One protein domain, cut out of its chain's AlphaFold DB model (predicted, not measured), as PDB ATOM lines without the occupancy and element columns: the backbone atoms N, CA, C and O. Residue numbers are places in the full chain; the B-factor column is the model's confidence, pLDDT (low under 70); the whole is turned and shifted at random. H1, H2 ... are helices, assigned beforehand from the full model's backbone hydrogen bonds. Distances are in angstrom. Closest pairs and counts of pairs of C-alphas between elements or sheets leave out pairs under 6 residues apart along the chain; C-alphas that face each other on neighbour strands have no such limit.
ATOM      1  N   GLY A  47     100.524 150.501 181.716       71.19
ATOM      2  CA  GLY A  47     101.248 151.505 180.933       71.19
ATOM      3  C   GLY A  47     102.644 151.824 181.486       71.19
ATOM      4  O   GLY A  47     103.580 152.017 180.711       71.19
ATOM      5  N   ARG A  48     102.818 151.845 182.816       73.56
ATOM      6  CA  ARG A  48     104.146 151.984 183.442       73.56
ATOM      7  C   ARG A  48     104.973 150.724 183.238       73.56
ATOM      8  O   ARG A  48     106.139 150.839 182.894       73.56
ATOM      9  N   PHE A  49     104.368 149.549 183.388       76.44
ATOM     10  CA  PHE A  49     105.045 148.274 183.162       76.44
ATOM     11  C   PHE A  49     105.601 148.160 181.733       76.44
ATOM     12  O   PHE A  49     106.794 147.928 181.559       76.44
ATOM     13  N   VAL A  50     104.777 148.425 180.713       78.56
ATOM     14  CA  VAL A  50     105.199 148.389 179.301       78.56
ATOM     15  C   VAL A  50     106.303 149.409 179.028       78.56
ATOM     16  O   VAL A  50     107.312 149.068 178.416       78.56
ATOM     17  N   LYS A  51     106.173 150.648 179.526       79.38
ATOM     18  CA  LYS A  51     107.236 151.661 179.393       79.38
ATOM     19  C   LYS A  51     108.543 151.214 180.051       79.38
ATOM     20  O   LYS A  51     109.603 151.409 179.465       79.38
ATOM     21  N   SER A  52     108.472 150.596 181.230       79.19
ATOM     22  CA  SER A  52     109.645 150.050 181.917       79.19
ATOM     23  C   SER A  52     110.310 148.933 181.114       79.19
ATOM     24  O   SER A  52     111.533 148.915 181.027       79.19
ATOM     25  N   LEU A  53     109.535 148.046 180.480       86.19
ATOM     26  CA  LEU A  53     110.076 147.004 179.600       86.19
ATOM     27  C   LEU A  53     110.770 147.595 178.367       86.19
ATOM     28  O   LEU A  53     111.885 147.194 178.045       86.19
ATOM     29  N   VAL A  54     110.158 148.590 177.717       85.94
ATOM     30  CA  VAL A  54     110.771 149.285 176.571       85.94
ATOM     31  C   VAL A  54     112.095 149.937 176.977       85.94
ATOM     32  O   VAL A  54     113.103 149.770 176.293       85.94
ATOM     33  N   LEU A  55     112.117 150.640 178.113       87.31
ATOM     34  CA  LEU A  55     113.334 151.268 178.633       87.31
ATOM     35  C   LEU A  55     114.411 150.239 178.995       87.31
ATOM     36  O   LEU A  55     115.587 150.479 178.729       87.31
ATOM     37  N   LEU A  56     114.023 149.102 179.575       91.50
ATOM     38  CA  LEU A  56     114.944 148.015 179.903       91.50
ATOM     39  C   LEU A  56     115.642 147.489 178.645       91.50
ATOM     40  O   LEU A  56     116.870 147.426 178.617       91.50
ATOM     41  N   VAL A  57     114.877 147.178 177.595       91.44
ATOM     42  CA  VAL A  57     115.421 146.692 176.316       91.44
ATOM     43  C   VAL A  57     116.353 147.732 175.690       91.44
ATOM     44  O   VAL A  57     117.487 147.416 175.334       91.44
ATOM     45  N   GLN A  58     115.923 148.995 175.621       88.44
ATOM     46  CA  GLN A  58     116.743 150.074 175.063       88.44
ATOM     47  C   GLN A  58     118.059 150.268 175.826       88.44
ATOM     48  O   GLN A  58     119.103 150.493 175.212       88.44
ATOM     49  N   ASN A  59     118.026 150.191 177.158       89.88
ATOM     50  CA  ASN A  59     119.221 150.340 177.983       89.88
ATOM     51  C   ASN A  59     120.159 149.137 177.867       89.88
ATOM     52  O   ASN A  59     121.369 149.337 177.802       89.88
ATOM     53  N   ALA A  60     119.624 147.917 177.774       91.00
ATOM     54  CA  ALA A  60     120.428 146.729 177.510       91.00
ATOM     55  C   ALA A  60     121.166 146.862 176.169       91.00
ATOM     56  O   ALA A  60     122.388 146.742 176.127       91.00
ATOM     57  N   ILE A  61     120.454 147.222 175.095       90.56
ATOM     58  CA  ILE A  61     121.049 147.428 173.766       90.56
ATOM     59  C   ILE A  61     122.151 148.495 173.809       90.56
ATOM     60  O   ILE A  61     123.235 148.283 173.268       90.56
ATOM     61  N   LYS A  62     121.918 149.625 174.490       89.56
ATOM     62  CA  LYS A  62     122.941 150.670 174.677       89.56
ATOM     63  C   LYS A  62     124.170 150.164 175.435       89.56
ATOM     64  O   LYS A  62     125.286 150.505 175.051       89.56
ATOM     65  N   ALA A  63     123.976 149.366 176.485       88.81
ATOM     66  CA  ALA A  63     125.072 148.791 177.257       88.81
ATOM     67  C   ALA A  63     125.921 147.843 176.395       88.81
ATOM     68  O   ALA A  63     127.136 148.013 176.323       88.81
ATOM     69  N   PHE A  64     125.289 146.929 175.650       87.56
ATOM     70  CA  PHE A  64     125.984 146.015 174.729       87.56
ATOM     71  C   PHE A  64     126.651 146.734 173.550       87.56
ATOM     72  O   PHE A  64     127.678 146.286 173.028       87.56
ATOM     73  N   ALA A  65     126.110 147.882 173.148       89.81
ATOM     74  CA  ALA A  65     126.715 148.716 172.124       89.81
ATOM     75  C   ALA A  65     128.018 149.394 172.581       89.81
ATOM     76  O   ALA A  65     128.764 149.857 171.722       89.81
ATOM     77  N   HIS A  66     128.307 149.456 173.889       90.00
ATOM     78  CA  HIS A  66     129.510 150.091 174.448       90.00
ATOM     79  C   HIS A  66     129.759 151.515 173.900       90.00
ATOM     80  O   HIS A  66     130.887 151.910 173.628       90.00
ATOM     81  N   GLY A  67     128.687 152.287 173.684       88.06
ATOM     82  CA  GLY A  67     128.761 153.645 173.128       88.06
ATOM     83  C   GLY A  67     128.945 153.736 171.605       88.06
ATOM     84  O   GLY A  67     128.940 154.841 171.068       88.06
ATOM     85  N   ASN A  68     129.055 152.613 170.885       92.75
ATOM     86  CA  ASN A  68     129.152 152.598 169.425       92.75
ATOM     87  C   ASN A  68     127.754 152.676 168.777       92.75
ATOM     88  O   ASN A  68     126.939 151.758 168.890       92.75
ATOM     89  N   SER A  69     127.482 153.768 168.057       89.44
ATOM     90  CA  SER A  69     126.177 154.049 167.437       89.44
ATOM     91  C   SER A  69     125.808 153.095 166.294       89.44
ATOM     92  O   SER A  69     124.625 152.797 166.102       89.44
ATOM     93  N   ILE A  70     126.799 152.572 165.564       87.94
ATOM     94  CA  ILE A  70     126.598 151.572 164.505       87.94
ATOM     95  C   ILE A  70     126.193 150.246 165.148       87.94
ATOM     96  O   ILE A  70     125.150 149.688 164.808       87.94
ATOM     97  N   ARG A  71     126.950 149.795 166.158       85.88
ATOM     98  CA  ARG A  71     126.642 148.577 166.922       85.88
ATOM     99  C   ARG A  71     125.262 148.664 167.572       85.88
ATOM    100  O   ARG A  71     124.494 147.713 167.501       85.88
ATOM    101  N   GLN A  72     124.909 149.817 168.142       90.25
ATOM    102  CA  GLN A  72     123.577 150.046 168.706       90.25
ATOM    103  C   GLN A  72     122.470 149.926 167.650       90.25
ATOM    104  O   GLN A  72     121.429 149.328 167.916       90.25
ATOM    105  N   SER A  73     122.671 150.496 166.459       84.75
ATOM    106  CA  SER A  73     121.695 150.425 165.363       84.75
ATOM    107  C   SER A  73     121.492 148.990 164.879       84.75
ATOM    108  O   SER A  73     120.354 148.562 164.701       84.75
ATOM    109  N   ILE A  74     122.578 148.226 164.759       88.69
ATOM    110  CA  ILE A  74     122.537 146.807 164.383       88.69
ATOM    111  C   ILE A  74     121.801 145.990 165.442       88.69
ATOM    112  O   ILE A  74     120.863 145.277 165.111       88.69
ATOM    113  N   LEU A  75     122.149 146.150 166.721       87.69
ATOM    114  CA  LEU A  75     121.492 145.432 167.816       87.69
ATOM    115  C   LEU A  75     119.987 145.733 167.892       87.69
ATOM    116  O   LEU A  75     119.202 144.826 168.156       87.69
ATOM    117  N   ASN A  76     119.566 146.975 167.622       88.50
ATOM    118  CA  ASN A  76     118.142 147.307 167.509       88.50
ATOM    119  C   ASN A  76     117.465 146.570 166.345       88.50
ATOM    120  O   ASN A  76     116.353 146.074 166.510       88.50
ATOM    121  N   MET A  77     118.120 146.496 165.183       86.94
ATOM    122  CA  MET A  77     117.590 145.788 164.015       86.94
ATOM    123  C   MET A  77     117.487 144.281 164.276       86.94
ATOM    124  O   MET A  77     116.438 143.697 164.024       86.94
ATOM    125  N   CYS A  78     118.519 143.666 164.856       86.12
ATOM    126  CA  CYS A  78     118.511 142.249 165.226       86.12
ATOM    127  C   CYS A  78     117.416 141.933 166.236       86.12
ATOM    128  O   CYS A  78     116.674 140.974 166.056       86.12
ATOM    129  N   PHE A  79     117.266 142.773 167.263       88.56
ATOM    130  CA  PHE A  79     116.183 142.615 168.224       88.56
ATOM    131  C   PHE A  79     114.810 142.674 167.538       88.56
ATOM    132  O   PHE A  79     113.953 141.841 167.815       88.56
ATOM    133  N   ALA A  80     114.597 143.618 166.615       84.81
ATOM    134  CA  ALA A  80     113.342 143.707 165.871       84.81
ATOM    135  C   ALA A  80     113.081 142.458 165.007       84.81
ATOM    136  O   ALA A  80     111.964 141.943 165.028       84.81
ATOM    137  N   LEU A  81     114.105 141.947 164.313       81.19
ATOM    138  CA  LEU A  81     114.013 140.742 163.480       81.19
ATOM    139  C   LEU A  81     113.684 139.492 164.304       81.19
ATOM    140  O   LEU A  81     112.788 138.741 163.932       81.19
ATOM    141  N   GLU A  82     114.348 139.290 165.442       82.31
ATOM    142  CA  GLU A  82     114.064 138.169 166.350       82.31
ATOM    143  C   GLU A  82     112.630 138.227 166.889       82.31
ATOM    144  O   GLU A  82     111.921 137.219 166.920       82.31
ATOM    145  N   MET A  83     112.156 139.420 167.263       81.44
ATOM    146  CA  MET A  83     110.779 139.600 167.730       81.44
ATOM    147  C   MET A  83     109.751 139.342 166.619       81.44
ATOM    148  O   MET A  83     108.703 138.746 166.882       81.44
ATOM    149  N   GLU A  84     110.038 139.753 165.382       75.94
ATOM    150  CA  GLU A  84     109.195 139.465 164.218       75.94
ATOM    151  C   GLU A  84     109.167 137.963 163.901       75.94
ATOM    152  O   GLU A  84     108.092 137.387 163.708       75.94
ATOM    153  N   GLN A  85     110.325 137.300 163.923       74.75
ATOM    154  CA  GLN A  85     110.423 135.855 163.718       74.75
ATOM    155  C   GLN A  85     109.707 135.072 164.815       74.75
ATOM    156  O   GLN A  85     108.990 134.123 164.502       74.75
ATOM    157  N   ALA A  86     109.832 135.466 166.083       71.31
ATOM    158  CA  ALA A  86     109.098 134.846 167.183       71.31
ATOM    159  C   ALA A  86     107.577 134.939 166.962       71.31
ATOM    160  O   ALA A  86     106.877 133.928 167.048       71.31
ATOM    161  N   ALA A  87     107.079 136.114 166.564       68.06
ATOM    162  CA  ALA A  87     105.664 136.319 166.253       68.06
ATOM    163  C   ALA A  87     105.195 135.530 165.012       68.06
ATOM    164  O   ALA A  87     104.050 135.075 164.950       68.06
ATOM    165  N   CYS A  88     106.061 135.347 164.011       60.94
ATOM    166  CA  CYS A  88     105.774 134.540 162.823       60.94
ATOM    167  C   CYS A  88     105.845 133.031 163.097       60.94
ATOM    168  O   CYS A  88     105.030 132.281 162.560       60.94
ATOM    169  N   ARG A  89     106.764 132.567 163.952       58.06
ATOM    170  CA  ARG A  89     106.874 131.156 164.361       58.06
ATOM    171  C   ARG A  89     105.626 130.696 165.112       58.06
ATOM    172  O   ARG A  89     105.150 129.598 164.834       58.06
ATOM    173  N   GLU A  90     105.041 131.550 165.951       54.97
ATOM    174  CA  GLU A  90     103.747 131.281 166.600       54.97
ATOM    175  C   GLU A  90     102.585 131.153 165.593       54.97
ATOM    176  O   GLU A  90     101.663 130.366 165.807       54.97
ATOM    177  N   LYS A  91     102.643 131.860 164.455       50.47
ATOM    178  CA  LYS A  91     101.654 131.739 163.364       50.47
ATOM    179  C   LYS A  91     101.913 130.530 162.454       50.47
ATOM    180  O   LYS A  91     100.974 129.919 161.949       50.47
ATOM    181  N   ASN A  92     103.177 130.158 162.250       44.62
ATOM    182  CA  ASN A  92     103.593 129.099 161.323       44.62
ATOM    183  C   ASN A  92     103.637 127.697 161.943       44.62
ATOM    184  O   ASN A  92     103.762 126.716 161.203       44.62
ATOM    185  N   THR A  93     103.424 127.552 163.255       44.97
ATOM    186  CA  THR A  93     103.087 126.247 163.856       44.97
ATOM    187  C   THR A  93     101.828 125.611 163.252       44.97
ATOM    188  O   THR A  93     101.626 124.408 163.409       44.97
ATOM    189  N   GLU A  94     101.036 126.362 162.480       47.69
ATOM    190  CA  GLU A  94      99.907 125.832 161.714       47.69
ATOM    191  C   GLU A  94     100.279 125.359 160.288       47.69
ATOM    192  O   GLU A  94      99.569 124.517 159.731       47.69
ATOM    193  N   LYS A  95     101.401 125.802 159.681       44.38
ATOM    194  CA  LYS A  95     101.812 125.391 158.315       44.38
ATOM    195  C   LYS A  95     103.338 125.450 158.052       44.38
ATOM    196  O   LYS A  95     103.839 126.464 157.596       44.38
ATOM    197  N   ARG A  96     103.994 124.275 158.139       43.09
ATOM    198  CA  ARG A  96     105.213 123.795 157.404       43.09
ATOM    199  C   ARG A  96     106.550 124.527 157.666       43.09
ATOM    200  O   ARG A  96     106.663 125.723 157.475       43.09
ATOM    201  N   ARG A  97     107.590 123.862 158.199       49.19
ATOM    202  CA  ARG A  97     108.578 122.919 157.587       49.19
ATOM    203  C   ARG A  97     109.392 123.465 156.391       49.19
ATOM    204  O   ARG A  97     108.867 123.586 155.290       49.19
ATOM    205  N   ASP A  98     110.696 123.617 156.664       47.91
ATOM    206  CA  ASP A  98     111.892 123.433 155.807       47.91
ATOM    207  C   ASP A  98     112.498 124.568 154.951       47.91
ATOM    208  O   ASP A  98     113.493 124.321 154.275       47.91
ATOM    209  N   GLY A  99     112.045 125.824 155.038       48.19
ATOM    210  CA  GLY A  99     112.647 126.926 154.251       48.19
ATOM    211  C   GLY A  99     113.702 127.816 154.938       48.19
ATOM    212  O   GLY A  99     114.509 128.435 154.253       48.19
ATOM    213  N   ASP A 100     113.713 127.905 156.271       53.62
ATOM    214  CA  ASP A 100     114.154 129.143 156.956       53.62
ATOM    215  C   ASP A 100     115.643 129.213 157.356       53.62
ATOM    216  O   ASP A 100     116.178 130.263 157.699       53.62
ATOM    217  N   LYS A 101     116.381 128.103 157.253       53.22
ATOM    218  CA  LYS A 101     117.762 127.994 157.776       53.22
ATOM    219  C   LYS A 101     118.830 128.750 156.971       53.22
ATOM    220  O   LYS A 101     120.022 128.571 157.240       53.22
ATOM    221  N   SER A 102     118.450 129.467 155.914       51.12
ATOM    222  CA  SER A 102     119.385 130.202 155.047       51.12
ATOM    223  C   SER A 102     119.554 131.650 155.495       51.12
ATOM    224  O   SER A 102     120.674 132.141 155.518       51.12
ATOM    225  N   VAL A 103     118.458 132.309 155.884       54.44
ATOM    226  CA  VAL A 103     118.459 133.734 156.254       54.44
ATOM    227  C   VAL A 103     119.056 133.935 157.646       54.44
ATOM    228  O   VAL A 103     119.842 134.854 157.850       54.44
ATOM    229  N   GLU A 104     118.763 133.026 158.580       55.34
ATOM    230  CA  GLU A 104     119.346 133.027 159.931       55.34
ATOM    231  C   GLU A 104     120.881 132.940 159.887       55.34
ATOM    232  O   GLU A 104     121.568 133.701 160.559       55.34
ATOM    233  N   ARG A 105     121.429 132.083 159.012       59.84
ATOM    234  CA  ARG A 105     122.885 131.936 158.845       59.84
ATOM    235  C   ARG A 105     123.551 133.173 158.250       59.84
ATOM    236  O   ARG A 105     124.647 133.525 158.662       59.84
ATOM    237  N   GLU A 106     122.900 133.833 157.300       58.84
ATOM    238  CA  GLU A 106     123.453 135.025 156.647       58.84
ATOM    239  C   GLU A 106     123.456 136.239 157.593       58.84
ATOM    240  O   GLU A 106     124.390 137.045 157.578       58.84
ATOM    241  N   LEU A 107     122.453 136.335 158.475       59.69
ATOM    242  CA  LEU A 107     122.403 137.345 159.530       59.69
ATOM    243  C   LEU A 107     123.453 137.083 160.620       59.69
ATOM    244  O   LEU A 107     124.135 138.024 161.028       59.69
ATOM    245  N   ASP A 108     123.630 135.829 161.041       63.84
ATOM    246  CA  ASP A 108     124.676 135.436 161.994       63.84
ATOM    247  C   ASP A 108     126.081 135.740 161.456       63.84
ATOM    248  O   ASP A 108     126.922 136.284 162.175       63.84
ATOM    249  N   ASP A 109     126.341 135.462 160.176       66.75
ATOM    250  CA  ASP A 109     127.625 135.767 159.534       66.75
ATOM    251  C   ASP A 109     127.877 137.282 159.449       66.75
ATOM    252  O   ASP A 109     128.989 137.752 159.723       66.75
ATOM    253  N   LEU A 110     126.845 138.073 159.133       64.62
ATOM    254  CA  LEU A 110     126.928 139.536 159.125       64.62
ATOM    255  C   LEU A 110     127.198 140.088 160.534       64.62
ATOM    256  O   LEU A 110     128.018 140.995 160.705       64.62
ATOM    257  N   LEU A 111     126.541 139.525 161.549       62.56
ATOM    258  CA  LEU A 111     126.717 139.912 162.947       62.56
ATOM    259  C   LEU A 111     128.114 139.581 163.456       62.56
ATOM    260  O   LEU A 111     128.760 140.441 164.052       62.56
ATOM    261  N   ASN A 112     128.604 138.377 163.173       67.88
ATOM    262  CA  ASN A 112     129.947 137.951 163.552       67.88
ATOM    263  C   ASN A 112     131.021 138.819 162.895       67.88
ATOM    264  O   ASN A 112     132.013 139.154 163.538       67.88
ATOM    265  N   LYS A 113     130.807 139.251 161.650       67.44
ATOM    266  CA  LYS A 113     131.737 140.146 160.963       67.44
ATOM    267  C   LYS A 113     131.774 141.541 161.592       67.44
ATOM    268  O   LYS A 113     132.848 142.060 161.872       67.44
ATOM    269  N   ILE A 114     130.614 142.123 161.894       60.22
ATOM    270  CA  ILE A 114     130.547 143.485 162.453       60.22
ATOM    271  C   ILE A 114     130.929 143.526 163.946       60.22
ATOM    272  O   ILE A 114     131.460 144.526 164.435       60.22
ATOM    273  N   LEU A 115     130.667 142.453 164.694       60.12
ATOM    274  CA  LEU A 115     131.046 142.345 166.106       60.12
ATOM    275  C   LEU A 115     132.497 141.874 166.293       60.12
ATOM    276  O   LEU A 115     133.110 142.255 167.291       60.12
ATOM    277  N   GLY A 116     133.039 141.101 165.347       55.59
ATOM    278  CA  GLY A 116     134.411 140.588 165.358       55.59
ATOM    279  C   GLY A 116     135.473 141.614 164.954       55.59
ATOM    280  O   GLY A 116     136.551 141.612 165.532       55.59
ATOM    281  N   GLU A 117     135.163 142.560 164.060       55.00
ATOM    282  CA  GLU A 117     136.107 143.608 163.609       55.00
ATOM    283  C   GLU A 117     136.403 144.702 164.671       55.00
ATOM    284  O   GLU A 117     137.034 145.712 164.372       55.00
ATOM    285  N   GLY A 118     135.951 144.532 165.921       46.75
ATOM    286  CA  GLY A 118     136.173 145.478 167.026       46.75
ATOM    287  C   GLY A 118     136.961 144.926 168.216       46.75
ATOM    288  O   GLY A 118     136.949 145.570 169.266       46.75
TER     289      GLY A 118
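Overview. This is residues 47 to 118 of the 121 residues of an uncharacterized protein of Roseburia sp. CAG:380 (UniProt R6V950). The longest helix, H2, is the middle limb of a flat, open zigzag: H1 meets it near their linked ends as a V, and H3 folds back along H2 with little contact. Residues 47 to 56 of H1 stick out at one end of the zigzag, and residues 83 to 103, of which 83 to 92 belong to H2 and 103 is the first residue of H3, stand free at the turn. The printed part has 72 residues, with three named helices in the order H1, H2, H3 and no named strand: the class is all helix. It is loose, with a radius of gyration of the C-alphas of 15.0 A, and spans 41 by 39 by 11 A.

Along the chain. H2, residues 69 to 92, is 34.2 A long from first to last C-alpha and begins at C-alpha 69 (126.177, 154.049, 167.437). H1, residues 47 to 64, is 26.1 A long and begins at C-alpha 47 (101.248, 151.505, 180.933). H3, residues 103 to 116, is 19.6 A long and ends at C-alpha 116 (134.411, 140.588, 165.358).

Arrangement. H2 touches H1 with residues 72 to 76 alone, and H1 touches H2 with residues 61 to 64 alone. Their closest C-alphas, of Lys 62 and Gln 72, are 6.0 A apart. The two helices run opposite ways at a steep tilt of 53 degrees. H2 and H3 are close but not clearly touching, their closest C-alphas, of Arg 71 and Leu 115, being 7.7 A apart. They run opposite ways at a shallow tilt of 20 degrees. H1 and H3 are apart. In H1 and H3 every O i to N i+4 pair is within hydrogen-bond range; in H2 19 of 20 are.

Size, cuts and confidence. The C-alphas farthest apart, of Gly 67 and Lys 95, are 41.8 A apart. The printed part has no cut. The link from H1 to H2 is tight, and that from H2 to H3, 10 residues, is short. Mean pLDDT of the printed part is 72.0; residues 87 to 118 are under 70.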